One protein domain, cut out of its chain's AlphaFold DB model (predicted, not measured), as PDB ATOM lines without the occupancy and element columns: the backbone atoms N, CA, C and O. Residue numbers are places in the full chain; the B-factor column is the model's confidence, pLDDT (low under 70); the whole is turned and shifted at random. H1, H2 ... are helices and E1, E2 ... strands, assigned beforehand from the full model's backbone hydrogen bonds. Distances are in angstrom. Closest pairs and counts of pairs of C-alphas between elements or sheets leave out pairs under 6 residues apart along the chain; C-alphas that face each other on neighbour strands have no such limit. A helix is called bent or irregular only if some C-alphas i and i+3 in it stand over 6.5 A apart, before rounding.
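Overview. This is residues 39 to 138 of the 138 residues of an uncharacterized protein of Candidatus Riflebacteria bacterium (UniProt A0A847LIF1). A twisted sheet of five strands has one long helix, H1, laid over one face, its line roughly following the strands. The sheet's order is E1, E2, E3, E5, E4, all antiparallel, and long links without named elements join H1 to E1 and E3 to E4. The printed part has 100 residues, with one named helix and then five named strands, E1 to E5, along the chain; the class is mixed, helices and strands. It is compact, with a radius of gyration of the C-alphas of 13.5 A and spans of 37 by 32 by 20 A.

Along the chain. E2, residues 96 to 105, is the longest strand at 29.1 A. E1 is residues 83 to 90, 23.8 A; E3 residues 108 to 113, 16.7 A; E5 residues 133 to 137 and E4 residues 126 to 130. H1, residues 39 to 62, measures 36.5 A from C-alpha 39 at (20.404, 29.013, 151.246) to C-alpha 62 at (-1.964, 6.120, 133.800). It is irregular: C-alphas 39 and 42 are 7.1 A apart. E5 ends with C-alpha 137 at (27.647, 18.220, 150.152).

Arrangement. E1, E2 and E3 form a meander, each strand the antiparallel neighbour of the one before. Between the neighbour strands E1 and E2, N 85 and O 101 are within hydrogen-bond range at 2.8 A, and between the neighbour strands E2 and E3, N 102 and O 110 are within hydrogen-bond range at 2.8 A. So are N 111 and O 134 of E3 and E5, 2.8 A, and N 135 and O 128 of the hairpin E4 and E5, 2.8 A. E1 and E4 are the edge strands and are apart. H1 is on the sheet in two layers, helix on one face, at a height of 10.1 A, over E2, E3 and E5. On the local plane it stands at 28 degrees to E2, only just along the strands. The closest C-alphas of H1 and E5 are those of Val 45 and Trp 133, 6.9 A apart. In H1, 19 of 20 O i to N i+4 pairs are within hydrogen-bond range.

Size, cuts and confidence. The C-alphas farthest apart, of Lys 61 and Ala 124, are 40.9 A apart. The printed part has no cut. The links H1 to E1, 20 residues, and E3 to E4, 12 residues, are long. Mean pLDDT of the printed part is 83.1; residues 75 to 76 and 117 to 126 are under 70.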
ATOM      1  N   ASP A  39      21.508  28.052 151.351       81.75
ATOM      2  CA  ASP A  39      20.404  29.013 151.246       81.75
ATOM      3  C   ASP A  39      19.444  28.716 150.081       81.75
ATOM      4  O   ASP A  39      18.283  29.122 150.116       81.75
ATOM      5  N   TRP A  40      19.903  27.989 149.057       84.94
ATOM      6  CA  TRP A  40      19.083  27.568 147.916       84.94
ATOM      7  C   TRP A  40      18.334  26.255 148.160       84.94
ATOM      8  O   TRP A  40      17.469  25.895 147.359       84.94
ATOM      9  N   LEU A  41      18.611  25.559 149.270       86.81
ATOM     10  CA  LEU A  41      17.963  24.292 149.607       86.81
ATOM     11  C   LEU A  41      16.426  24.372 149.562       86.81
ATOM     12  O   LEU A  41      15.830  23.489 148.941       86.81
ATOM     13  N   PRO A  42      15.761  25.418 150.101       88.94
ATOM     14  CA  PRO A  42      14.309  25.533 150.006       88.94
ATOM     15  C   PRO A  42      13.804  25.617 148.562       88.94
ATOM     16  O   PRO A  42      12.793  25.003 148.242       88.94
ATOM     17  N   VAL A  43      14.528  26.324 147.687       88.00
ATOM     18  CA  VAL A  43      14.168  26.476 146.268       88.00
ATOM     19  C   VAL A  43      14.277  25.135 145.549       88.00
ATOM     20  O   VAL A  43      13.382  24.749 144.799       88.00
ATOM     21  N   TRP A  44      15.356  24.392 145.797       89.25
ATOM     22  CA  TRP A  44      15.549  23.079 145.185       89.25
ATOM     23  C   TRP A  44      14.530  22.054 145.663       89.25
ATOM     24  O   TRP A  44      14.049  21.258 144.861       89.25
ATOM     25  N   VAL A  45      14.193  22.083 146.954       89.75
ATOM     26  CA  VAL A  45      13.148  21.234 147.531       89.75
ATOM     27  C   VAL A  45      11.793  21.578 146.925       89.75
ATOM     28  O   VAL A  45      11.090  20.672 146.495       89.75
ATOM     29  N   GLU A  46      11.446  22.860 146.792       90.06
ATOM     30  CA  GLU A  46      10.184  23.280 146.174       90.06
ATOM     31  C   GLU A  46      10.074  22.812 144.714       90.06
ATOM     32  O   GLU A  46       9.068  22.223 144.313       90.06
ATOM     33  N   GLN A  47      11.127  23.007 143.913       87.94
ATOM     34  CA  GLN A  47      11.157  22.531 142.526       87.94
ATOM     35  C   GLN A  47      11.145  20.998 142.439       87.94
ATOM     36  O   GLN A  47      10.479  20.425 141.571       87.94
ATOM     37  N   GLY A  48      11.843  20.325 143.351       89.62
ATOM     38  CA  GLY A  48      11.802  18.877 143.498       89.62
ATOM     39  C   GLY A  48      10.397  18.367 143.827       89.62
ATOM     40  O   GLY A  48       9.929  17.412 143.207       89.62
ATOM     41  N   ASP A  49       9.690  19.023 144.743       90.56
ATOM     42  CA  ASP A  49       8.325  18.670 145.141       90.56
ATOM     43  C   ASP A  49       7.332  18.850 143.990       90.56
ATOM     44  O   ASP A  49       6.418  18.037 143.821       90.56
ATOM     45  N   LEU A  50       7.508  19.880 143.157       89.44
ATOM     46  CA  LEU A  50       6.724  20.034 141.929       89.44
ATOM     47  C   LEU A  50       6.933  18.841 140.989       89.44
ATOM     48  O   LEU A  50       5.956  18.295 140.471       89.44
ATOM     49  N   LEU A  51       8.178  18.385 140.823       89.25
ATOM     50  CA  LEU A  51       8.493  17.209 140.015       89.25
ATOM     51  C   LEU A  51       7.859  15.932 140.584       89.25
ATOM     52  O   LEU A  51       7.233  15.168 139.847       89.25
ATOM     53  N   VAL A  52       7.970  15.722 141.897       91.44
ATOM     54  CA  VAL A  52       7.336  14.602 142.613       91.44
ATOM     55  C   VAL A  52       5.824  14.608 142.383       91.44
ATOM     56  O   VAL A  52       5.247  13.582 142.020       91.44
ATOM     57  N   ARG A  53       5.173  15.772 142.505       91.31
ATOM     58  CA  ARG A  53       3.732  15.914 142.247       91.31
ATOM     59  C   ARG A  53       3.364  15.559 140.810       91.31
ATOM     60  O   ARG A  53       2.333  14.922 140.612       91.31
ATOM     61  N   LEU A  54       4.171  15.939 139.819       90.56
ATOM     62  CA  LEU A  54       3.923  15.595 138.414       90.56
ATOM     63  C   LEU A  54       4.042  14.086 138.158       90.56
ATOM     64  O   LEU A  54       3.176  13.514 137.493       90.56
ATOM     65  N   ILE A  55       5.054  13.430 138.733       91.56
ATOM     66  CA  ILE A  55       5.232  11.969 138.659       91.56
ATOM     67  C   ILE A  55       4.038  11.250 139.296       91.56
ATOM     68  O   ILE A  55       3.451  10.353 138.692       91.56
ATOM     69  N   GLU A  56       3.617  11.681 140.485       91.06
ATOM     70  CA  GLU A  56       2.467  11.099 141.182       91.06
ATOM     71  C   GLU A  56       1.145  11.350 140.445       91.06
ATOM     72  O   GLU A  56       0.278  10.477 140.371       91.06
ATOM     73  N   GLN A  57       0.971  12.526 139.838       91.69
ATOM     74  CA  GLN A  57      -0.179  12.795 138.975       91.69
ATOM     75  C   GLN A  57      -0.187  11.896 137.739       91.69
ATOM     76  O   GLN A  57      -1.255  11.422 137.351       91.69
ATOM     77  N   HIS A  58       0.973  11.649 137.126       91.62
ATOM     78  CA  HIS A  58       1.096  10.696 136.026       91.62
ATOM     79  C   HIS A  58       0.679   9.294 136.481       91.62
ATOM     80  O   HIS A  58      -0.200   8.696 135.862       91.62
ATOM     81  N   ARG A  59       1.214   8.825 137.616       91.00
ATOM     82  CA  ARG A  59       0.860   7.531 138.215       91.00
ATOM     83  C   ARG A  59      -0.638   7.396 138.453       91.00
ATOM     84  O   ARG A  59      -1.225   6.390 138.079       91.00
ATOM     85  N   LYS A  60      -1.285   8.422 139.010       91.94
ATOM     86  CA  LYS A  60      -2.739   8.420 139.244       91.94
ATOM     87  C   LYS A  60      -3.563   8.385 137.954       91.94
ATOM     88  O   LYS A  60      -4.664   7.847 137.967       91.94
ATOM     89  N   LYS A  61      -3.064   8.971 136.862       92.19
ATOM     90  CA  LYS A  61      -3.766   9.028 135.568       92.19
ATOM     91  C   LYS A  61      -3.577   7.765 134.728       92.19
ATOM     92  O   LYS A  61      -4.528   7.319 134.101       92.19
ATOM     93  N   VAL A  62      -2.358   7.233 134.683       91.25
ATOM     94  CA  VAL A  62      -1.964   6.120 133.800       91.25
ATOM     95  C   VAL A  62      -1.983   4.774 134.535       91.25
ATOM     96  O   VAL A  62      -2.136   3.732 133.909       91.25
ATOM     97  N   GLY A  63      -1.871   4.787 135.865       89.50
ATOM     98  CA  GLY A  63      -1.811   3.597 136.717       89.50
ATOM     99  C   GLY A  63      -0.390   3.098 136.991       89.50
ATOM    100  O   GLY A  63      -0.203   2.289 137.892       89.50
ATOM    101  N   THR A  64       0.613   3.604 136.270       90.38
ATOM    102  CA  THR A  64       2.025   3.216 136.403       90.38
ATOM    103  C   THR A  64       2.924   4.440 136.527       90.38
ATOM    104  O   THR A  64       2.551   5.541 136.120       90.38
ATOM    105  N   LEU A  65       4.132   4.262 137.066       92.06
ATOM    106  CA  LEU A  65       5.152   5.310 137.034       92.06
ATOM    107  C   LEU A  65       5.564   5.630 135.586       92.06
ATOM    108  O   LEU A  65       5.554   4.734 134.736       92.06
ATOM    109  N   PRO A  66       5.948   6.886 135.289       89.69
ATOM    110  CA  PRO A  66       6.510   7.210 133.989       89.69
ATOM    111  C   PRO A  66       7.824   6.426 133.805       89.69
ATOM    112  O   PRO A  66       8.617   6.365 134.751       89.69
ATOM    113  N   PRO A  67       8.064   5.819 132.626       87.19
ATOM    114  CA  PRO A  67       9.255   4.999 132.384       87.19
ATOM    115  C   PRO A  67      10.538   5.837 132.335       87.19
ATOM    116  O   PRO A  67      11.611   5.369 132.697       87.19
ATOM    117  N   GLU A  68      10.415   7.097 131.924       87.56
ATOM    118  CA  GLU A  68      11.493   8.073 131.873       87.56
ATOM    119  C   GLU A  68      10.992   9.398 132.428       87.56
ATOM    120  O   GLU A  68       9.792   9.681 132.390       87.56
ATOM    121  N   LEU A  69      11.911  10.226 132.925       83.94
ATOM    122  CA  LEU A  69      11.575  11.563 133.385       83.94
ATOM    123  C   LEU A  69      11.345  12.464 132.163       83.94
ATOM    124  O   LEU A  69      12.304  12.750 131.441       83.94
ATOM    125  N   PRO A  70      10.115  12.935 131.900       75.62
ATOM    126  CA  PRO A  70       9.876  13.785 130.749       75.62
ATOM    127  C   PRO A  70      10.648  15.096 130.901       75.62
ATOM    128  O   PRO A  70      10.555  15.756 131.935       75.62
ATOM    129  N   ALA A  71      11.377  15.505 129.860       72.06
ATOM    130  CA  ALA A  71      12.212  16.710 129.905       72.06
ATOM    131  C   ALA A  71      11.426  17.977 130.291       72.06
ATOM    132  O   ALA A  71      11.966  18.870 130.933       72.06
ATOM    133  N   HIS A  72      10.131  18.026 129.963       74.44
ATOM    134  CA  HIS A  72       9.240  19.136 130.298       74.44
ATOM    135  C   HIS A  72       8.830  19.199 131.780       74.44
ATOM    136  O   HIS A  72       8.190  20.166 132.177       74.44
ATOM    137  N   TYR A  73       9.147  18.185 132.596       74.06
ATOM    138  CA  TYR A  73       8.900  18.242 134.039       74.06
ATOM    139  C   TYR A  73      10.007  18.982 134.799       74.06
ATOM    140  O   TYR A  73       9.797  19.371 135.947       74.06
ATOM    141  N   LEU A  74      11.180  19.168 134.186       74.12
ATOM    142  CA  LEU A  74      12.270  19.915 134.797       74.12
ATOM    143  C   LEU A  74      12.116  21.403 134.467       74.12
ATOM    144  O   LEU A  74      12.049  21.749 133.284       74.12
ATOM    145  N   PRO A  75      12.063  22.293 135.473       66.94
ATOM    146  CA  PRO A  75      12.070  23.718 135.201       66.94
ATOM    147  C   PRO A  75      13.390  24.089 134.500       66.94
ATOM    148  O   PRO A  75      14.452  23.630 134.930       66.94
ATOM    149  N   PRO A  76      13.344  24.907 133.430       68.12
ATOM    150  CA  PRO A  76      14.543  25.300 132.687       68.12
ATOM    151  C   PRO A  76      15.539  26.085 133.555       68.12
ATOM    152  O   PRO A  76      16.737  26.040 133.295       68.12
ATOM    153  N   ASP A  77      15.047  26.724 134.621       71.94
ATOM    154  CA  ASP A  77      15.815  27.580 135.527       71.94
ATOM    155  C   ASP A  77      16.053  26.921 136.897       71.94
ATOM    156  O   ASP A  77      15.946  27.573 137.935       71.94
ATOM    157  N   PHE A  78      16.325  25.611 136.941       79.50
ATOM    158  CA  PHE A  78      16.700  24.950 138.196       79.50
ATOM    159  C   PHE A  78      18.118  25.398 138.607       79.50
ATOM    160  O   PHE A  78      19.088  25.004 137.949       79.50
ATOM    161  N   PRO A  79      18.290  26.206 139.674       81.12
ATOM    162  CA  PRO A  79      19.570  26.845 139.969       81.12
ATOM    163  C   PRO A  79      20.654  25.808 140.266       81.12
ATOM    164  O   PRO A  79      20.511  24.991 141.174       81.12
ATOM    165  N   GLY A  80      21.725  25.831 139.471       82.06
ATOM    166  CA  GLY A  80      22.877  24.936 139.593       82.06
ATOM    167  C   GLY A  80      22.694  23.553 138.991       82.06
ATOM    168  O   GLY A  80      23.674  22.841 138.810       82.06
ATOM    169  N   LEU A  81      21.482  23.168 138.597       85.88
ATOM    170  CA  LEU A  81      21.220  21.809 138.152       85.88
ATOM    171  C   LEU A  81      22.129  21.379 136.992       85.88
ATOM    172  O   LEU A  81      22.030  21.864 135.870       85.88
ATOM    173  N   VAL A  82      22.983  20.397 137.265       85.38
ATOM    174  CA  VAL A  82      23.871  19.766 136.286       85.38
ATOM    175  C   VAL A  82      23.148  18.625 135.584       85.38
ATOM    176  O   VAL A  82      23.251  18.463 134.371       85.38
ATOM    177  N   LYS A  83      22.449  17.782 136.354       86.56
ATOM    178  CA  LYS A  83      21.668  16.651 135.835       86.56
ATOM    179  C   LYS A  83      20.698  16.117 136.883       86.56
ATOM    180  O   LYS A  83      20.972  16.184 138.081       86.56
ATOM    181  N   VAL A  84      19.635  15.471 136.416       89.00
ATOM    182  CA  VAL A  84      18.736  14.662 137.248       89.00
ATOM    183  C   VAL A  84      18.868  13.206 136.848       89.00
ATOM    184  O   VAL A  84      18.916  12.876 135.664       89.00
ATOM    185  N   ARG A  85      18.936  12.322 137.839       90.50
ATOM    186  CA  ARG A  85      18.777  10.885 137.638       90.50
ATOM    187  C   ARG A  85      17.474  10.434 138.270       90.50
ATOM    188  O   ARG A  85      17.207  10.743 139.429       90.50
ATOM    189  N   TYR A  86      16.704   9.696 137.491       92.19
ATOM    190  CA  TYR A  86      15.433   9.121 137.884       92.19
ATOM    191  C   TYR A  86      15.563   7.604 137.863       92.19
ATOM    192  O   TYR A  86      16.074   7.032 136.900       92.19
ATOM    193  N   TYR A  87      15.146   6.972 138.950       90.94
ATOM    194  CA  TYR A  87      15.173   5.529 139.116       90.94
ATOM    195  C   TYR A  87      13.782   5.062 139.502       90.94
ATOM    196  O   TYR A  87      13.150   5.689 140.348       90.94
ATOM    197  N   THR A  88      13.349   3.941 138.941       92.19
ATOM    198  CA  THR A  88      12.100   3.267 139.298       92.19
ATOM    199  C   THR A  88      12.382   1.827 139.681       92.19
ATOM    200  O   THR A  88      13.333   1.217 139.189       92.19
ATOM    201  N   GLY A  89      11.538   1.258 140.528       89.44
ATOM    202  CA  GLY A  89      11.606  -0.149 140.874       89.44
ATOM    203  C   GLY A  89      10.364  -0.602 141.617       89.44
ATOM    204  O   GLY A  89       9.420   0.162 141.802       89.44
ATOM    205  N   ILE A  90      10.396  -1.855 142.054       89.69
ATOM    206  CA  ILE A  90       9.322  -2.482 142.819       89.69
ATOM    207  C   ILE A  90       9.884  -2.841 144.195       89.69
ATOM    208  O   ILE A  90      10.980  -3.398 144.303       89.69
ATOM    209  N   ASN A  91       9.166  -2.468 145.247       85.56
ATOM    210  CA  ASN A  91       9.479  -2.829 146.623       85.56
ATOM    211  C   ASN A  91       9.182  -4.316 146.887       85.56
ATOM    212  O   ASN A  91       8.406  -4.936 146.158       85.56
ATOM    213  N   PRO A  92       9.731  -4.910 147.964       84.00
ATOM    214  CA  PRO A  92       9.415  -6.290 148.342       84.00
ATOM    215  C   PRO A  92       7.922  -6.558 148.597       84.00
ATOM    216  O   PRO A  92       7.478  -7.695 148.473       84.00
ATOM    217  N   ASP A  93       7.152  -5.524 148.945       87.19
ATOM    218  CA  ASP A  93       5.699  -5.581 149.152       87.19
ATOM    219  C   ASP A  93       4.882  -5.466 147.848       87.19
ATOM    220  O   ASP A  93       3.653  -5.486 147.883       87.19
ATOM    221  N   GLY A  94       5.549  -5.355 146.693       85.06
ATOM    222  CA  GLY A  94       4.920  -5.209 145.382       85.06
ATOM    223  C   GLY A  94       4.531  -3.774 145.016       85.06
ATOM    224  O   GLY A  94       3.993  -3.565 143.930       85.06
ATOM    225  N   SER A  95       4.796  -2.783 145.872       85.50
ATOM    226  CA  SER A  95       4.528  -1.378 145.556       85.50
ATOM    227  C   SER A  95       5.612  -0.776 144.656       85.50
ATOM    228  O   SER A  95       6.809  -0.968 144.877       85.50
ATOM    229  N   ASP A  96       5.205  -0.014 143.639       90.06
ATOM    230  CA  ASP A  96       6.155   0.753 142.829       90.06
ATOM    231  C   ASP A  96       6.779   1.883 143.654       90.06
ATOM    232  O   ASP A  96       6.070   2.611 144.360       90.06
ATOM    233  N   TYR A  97       8.084   2.080 143.480       90.81
ATOM    234  CA  TYR A  97       8.812   3.223 144.012       90.81
ATOM    235  C   TYR A  97       9.617   3.926 142.924       90.81
ATOM    236  O   TYR A  97      10.044   3.333 141.930       90.81
ATOM    237  N   PHE A  98       9.886   5.201 143.163       91.75
ATOM    238  CA  PHE A  98      10.878   5.968 142.434       91.75
ATOM    239  C   PHE A  98      11.826   6.736 143.357       91.75
ATOM    240  O   PHE A  98      11.522   7.027 144.519       91.75
ATOM    241  N   LYS A  99      12.989   7.075 142.807       91.56
ATOM    242  CA  LYS A  99      14.027   7.883 143.441       91.56
ATOM    243  C   LYS A  99      14.511   8.949 142.468       91.56
ATOM    244  O   LYS A  99      14.772   8.659 141.299       91.56
ATOM    245  N   LEU A 100      14.680  10.163 142.974       91.44
ATOM    246  CA  LEU A 100      15.247  11.290 142.243       91.44
ATOM    247  C   LEU A 100      16.586  11.680 142.861       91.44
ATOM    248  O   LEU A 100      16.704  11.784 144.078       91.44
ATOM    249  N   VAL A 101      17.589  11.903 142.017       91.06
ATOM    250  CA  VAL A 101      18.896  12.429 142.422       91.06
ATOM    251  C   VAL A 101      19.225  13.625 141.544       91.06
ATOM    252  O   VAL A 101      19.557  13.471 140.366       91.06
ATOM    253  N   PHE A 102      19.137  14.810 142.127       89.81
ATOM    254  CA  PHE A 102      19.525  16.065 141.509       89.81
ATOM    255  C   PHE A 102      20.990  16.311 141.831       89.81
ATOM    256  O   PHE A 102      21.382  16.329 142.994       89.81
ATOM    257  N   TYR A 103      21.802  16.487 140.799       88.38
ATOM    258  CA  TYR A 103      23.181  16.933 140.929       88.38
ATOM    259  C   TYR A 103      23.180  18.438 140.702       88.38
ATOM    260  O   TYR A 103      23.011  18.874 139.566       88.38
ATOM    261  N   ILE A 104      23.315  19.208 141.777       86.00
ATOM    262  CA  ILE A 104      23.215  20.676 141.763       86.00
ATOM    263  C   ILE A 104      24.578  21.345 141.574       86.00
ATOM    264  O   ILE A 104      24.699  22.489 141.161       86.00
ATOM    265  N   HIS A 105      25.644  20.629 141.890       80.50
ATOM    266  CA  HIS A 105      27.008  21.064 141.634       80.50
ATOM    267  C   HIS A 105      27.902  19.826 141.580       80.50
ATOM    268  O   HIS A 105      27.450  18.712 141.851       80.50
ATOM    269  N   LEU A 106      29.186  19.993 141.262       74.69
ATOM    270  CA  LEU A 106      30.174  18.907 141.234       74.69
ATOM    271  C   LEU A 106      30.221  18.098 142.540       74.69
ATOM    272  O   LEU A 106      30.616  16.932 142.512       74.69
ATOM    273  N   ARG A 107      29.829  18.699 143.670       78.50
ATOM    274  CA  ARG A 107      29.864  18.075 145.001       78.50
ATOM    275  C   ARG A 107      28.545  18.132 145.764       78.50
ATOM    276  O   ARG A 107      28.522  17.794 146.941       78.50
ATOM    277  N   GLU A 108      27.463  18.550 145.120       85.56
ATOM    278  CA  GLU A 108      26.186  18.782 145.794       85.56
ATOM    279  C   GLU A 108      25.093  17.943 145.161       85.56
ATOM    280  O   GLU A 108      24.875  17.976 143.944       85.56
ATOM    281  N   THR A 109      24.398  17.187 146.005       88.50
ATOM    282  CA  THR A 109      23.275  16.365 145.575       88.50
ATOM    283  C   THR A 109      22.069  16.574 146.462       88.50
ATOM    284  O   THR A 109      22.199  16.618 147.682       88.50
ATOM    285  N   LEU A 110      20.900  16.637 145.836       89.94
ATOM    286  CA  LEU A 110      19.606  16.632 146.496       89.94
ATOM    287  C   LEU A 110      18.864  15.356 146.079       89.94
ATOM    288  O   LEU A 110      18.684  15.089 144.891       89.94
ATOM    289  N   THR A 111      18.489  14.531 147.053       90.50
ATOM    290  CA  THR A 111      17.930  13.194 146.823       90.50
ATOM    291  C   THR A 111      16.548  13.062 147.443       90.50
ATOM    292  O   THR A 111      16.380  13.391 148.611       90.50
ATOM    293  N   TYR A 112      15.601  12.513 146.687       90.50
ATOM    294  CA  TYR A 112      14.277  12.107 147.166       90.50
ATOM    295  C   TYR A 112      14.067  10.619 146.920       90.50
ATOM    296  O   TYR A 112      14.398  10.117 145.843       90.50
ATOM    297  N   ASP A 113      13.492   9.924 147.896       89.88
ATOM    298  CA  ASP A 113      13.144   8.508 147.804       89.88
ATOM    299  C   ASP A 113      11.699   8.306 148.272       89.88
ATOM    300  O   ASP A 113      11.394   8.493 149.449       89.88
ATOM    301  N   SER A 114      10.817   7.906 147.352       89.19
ATOM    302  CA  SER A 114       9.378   7.713 147.623       89.19
ATOM    303  C   SER A 114       9.059   6.604 148.632       89.19
ATOM    304  O   SER A 114       7.908   6.460 149.033       89.19
ATOM    305  N   ARG A 115      10.048   5.797 149.039       83.88
ATOM    306  CA  ARG A 115       9.841   4.710 150.006       83.88
ATOM    307  C   ARG A 115       9.693   5.199 151.440       83.88
ATOM    308  O   ARG A 115       9.037   4.515 152.211       83.88
ATOM    309  N   HIS A 116      10.261   6.364 151.760       72.88
ATOM    310  CA  HIS A 116      10.374   6.952 153.099       72.88
ATOM    311  C   HIS A 116      10.953   6.025 154.205       72.88
ATOM    312  O   HIS A 116      10.744   4.815 154.236       72.88
ATOM    313  N   PRO A 117      11.646   6.596 155.202       60.72
ATOM    314  CA  PRO A 117      12.433   7.815 155.079       60.72
ATOM    315  C   PRO A 117      13.598   7.577 154.108       60.72
ATOM    316  O   PRO A 117      14.133   6.470 154.013       60.72
ATOM    317  N   ALA A 118      14.009   8.617 153.383       59.41
ATOM    318  CA  ALA A 118      15.210   8.557 152.562       59.41
ATOM    319  C   ALA A 118      16.410   8.174 153.450       59.41
ATOM    320  O   ALA A 118      16.842   8.944 154.308       59.41
ATOM    321  N   VAL A 119      16.926   6.953 153.284       55.09
ATOM    322  CA  VAL A 119      18.077   6.479 154.055       55.09
ATOM    323  C   VAL A 119      19.301   7.225 153.549       55.09
ATOM    324  O   VAL A 119      19.807   6.957 152.457       55.09
ATOM    325  N   ALA A 120      19.765   8.190 154.334       53.25
ATOM    326  CA  ALA A 120      21.018   8.855 154.061       53.25
ATOM    327  C   ALA A 120      22.170   7.905 154.396       53.25
ATOM    328  O   ALA A 120      22.313   7.457 155.534       53.25
ATOM    329  N   THR A 121      22.995   7.580 153.405       52.28
ATOM    330  CA  THR A 121      24.263   6.901 153.662       52.28
ATOM    331  C   THR A 121      25.241   7.960 154.172       52.28
ATOM    332  O   THR A 121      25.545   8.881 153.410       52.28
ATOM    333  N   PRO A 122      25.733   7.886 155.421       49.94
ATOM    334  CA  PRO A 122      26.700   8.851 155.919       49.94
ATOM    335  C   PRO A 122      28.030   8.625 155.193       49.94
ATOM    336  O   PRO A 122      28.806   7.734 155.534       49.94
ATOM    337  N   SER A 123      28.278   9.404 154.146       56.84
ATOM    338  CA  SER A 123      29.618   9.629 153.613       56.84
ATOM    339  C   SER A 123      30.168  10.947 154.170       56.84
ATOM    340  O   SER A 123      29.441  11.708 154.805       56.84
ATOM    341  N   ALA A 124      31.472  11.176 154.001       55.09
ATOM    342  CA  ALA A 124      32.252  12.268 154.589       55.09
ATOM    343  C   ALA A 124      31.857  13.678 154.084       55.09
ATOM    344  O   ALA A 124      32.666  14.359 153.462       55.09
ATOM    345  N   GLY A 125      30.621  14.111 154.340       64.88
ATOM    346  CA  GLY A 125      30.053  15.368 153.862       64.88
ATOM    347  C   GLY A 125      29.036  15.985 154.825       64.88
ATOM    348  O   GLY A 125      28.624  15.367 155.809       64.88
ATOM    349  N   VAL A 126      28.629  17.226 154.543       64.94
ATOM    350  CA  VAL A 126      27.563  17.912 155.290       64.94
ATOM    351  C   VAL A 126      26.217  17.388 154.807       64.94
ATOM    352  O   VAL A 126      25.932  17.399 153.610       64.94
ATOM    353  N   MET A 127      25.395  16.934 155.752       80.75
ATOM    354  CA  MET A 127      24.070  16.383 155.492       80.75
ATOM    355  C   MET A 127      22.990  17.280 156.095       80.75
ATOM    356  O   MET A 127      23.050  17.647 157.276       80.75
ATOM    357  N   ARG A 128      21.982  17.606 155.286       81.00
ATOM    358  CA  ARG A 128      20.765  18.307 155.707       81.00
ATOM    359  C   ARG A 128      19.550  17.548 155.204       81.00
ATOM    360  O   ARG A 128      19.576  16.984 154.113       81.00
ATOM    361  N   THR A 129      18.489  17.546 155.995       81.88
ATOM    362  CA  THR A 129      17.196  16.996 155.593       81.88
ATOM    363  C   THR A 129      16.153  18.102 155.613       81.88
ATOM    364  O   THR A 129      16.131  18.928 156.526       81.88
ATOM    365  N   GLN A 130      15.299  18.131 154.594       81.31
ATOM    366  CA  GLN A 130      14.167  19.048 154.522       81.31
ATOM    367  C   GLN A 130      12.970  18.292 153.946       81.31
ATOM    368  O   GLN A 130      12.952  17.941 152.768       81.31
ATOM    369  N   GLY A 131      11.989  17.995 154.801       81.94
ATOM    370  CA  GLY A 131      10.933  17.040 154.466       81.94
ATOM    371  C   GLY A 131      11.529  15.665 154.157       81.94
ATOM    372  O   GLY A 131      12.338  15.152 154.931       81.94
ATOM    373  N   ASP A 132      11.172  15.111 153.001       86.06
ATOM    374  CA  ASP A 132      11.648  13.809 152.513       86.06
ATOM    375  C   ASP A 132      12.909  13.893 151.641       86.06
ATOM    376  O   ASP A 132      13.358  12.897 151.064       86.06
ATOM    377  N   TRP A 133      13.496  15.087 151.551       89.19
ATOM    378  CA  TRP A 133      14.703  15.341 150.786       89.19
ATOM    379  C   TRP A 133      15.952  15.265 151.653       89.19
ATOM    380  O   TRP A 133      16.006  15.802 152.761       89.19
ATOM    381  N   VAL A 134      16.994  14.651 151.097       88.88
ATOM    382  CA  VAL A 134      18.341  14.596 151.667       88.88
ATOM    383  C   VAL A 134      19.271  15.409 150.784       88.88
ATOM    384  O   VAL A 134      19.506  15.057 149.627       88.88
ATOM    385  N   TYR A 135      19.822  16.478 151.342       88.12
ATOM    386  CA  TYR A 135      20.913  17.233 150.749       88.12
ATOM    387  C   TYR A 135      22.246  16.742 151.307       88.12
ATOM    388  O   TYR A 135      22.415  16.595 152.521       88.12
ATOM    389  N   LEU A 136      23.185  16.498 150.401       86.94
ATOM    390  CA  LEU A 136      24.542  16.077 150.707       86.94
ATOM    391  C   LEU A 136      25.527  16.958 149.946       86.94
ATOM    392  O   LEU A 136      25.448  17.062 148.717       86.94
ATOM    393  N   ARG A 137      26.487  17.511 150.686       82.50
ATOM    394  CA  ARG A 137      27.647  18.220 150.152       82.50
ATOM    395  C   ARG A 137      28.930  17.471 150.498       82.50
ATOM    396  O   ARG A 137      29.237  17.310 151.680       82.50
ATOM    397  N   LEU A 138      29.639  17.012 149.467       75.44
ATOM    398  CA  LEU A 138      30.900  16.258 149.537       75.44
ATOM    399  C   LEU A 138      32.146  17.159 149.579       75.44
ATOM    400  O   LEU A 138      32.101  18.303 149.066       75.44
TER     401      LEU A 138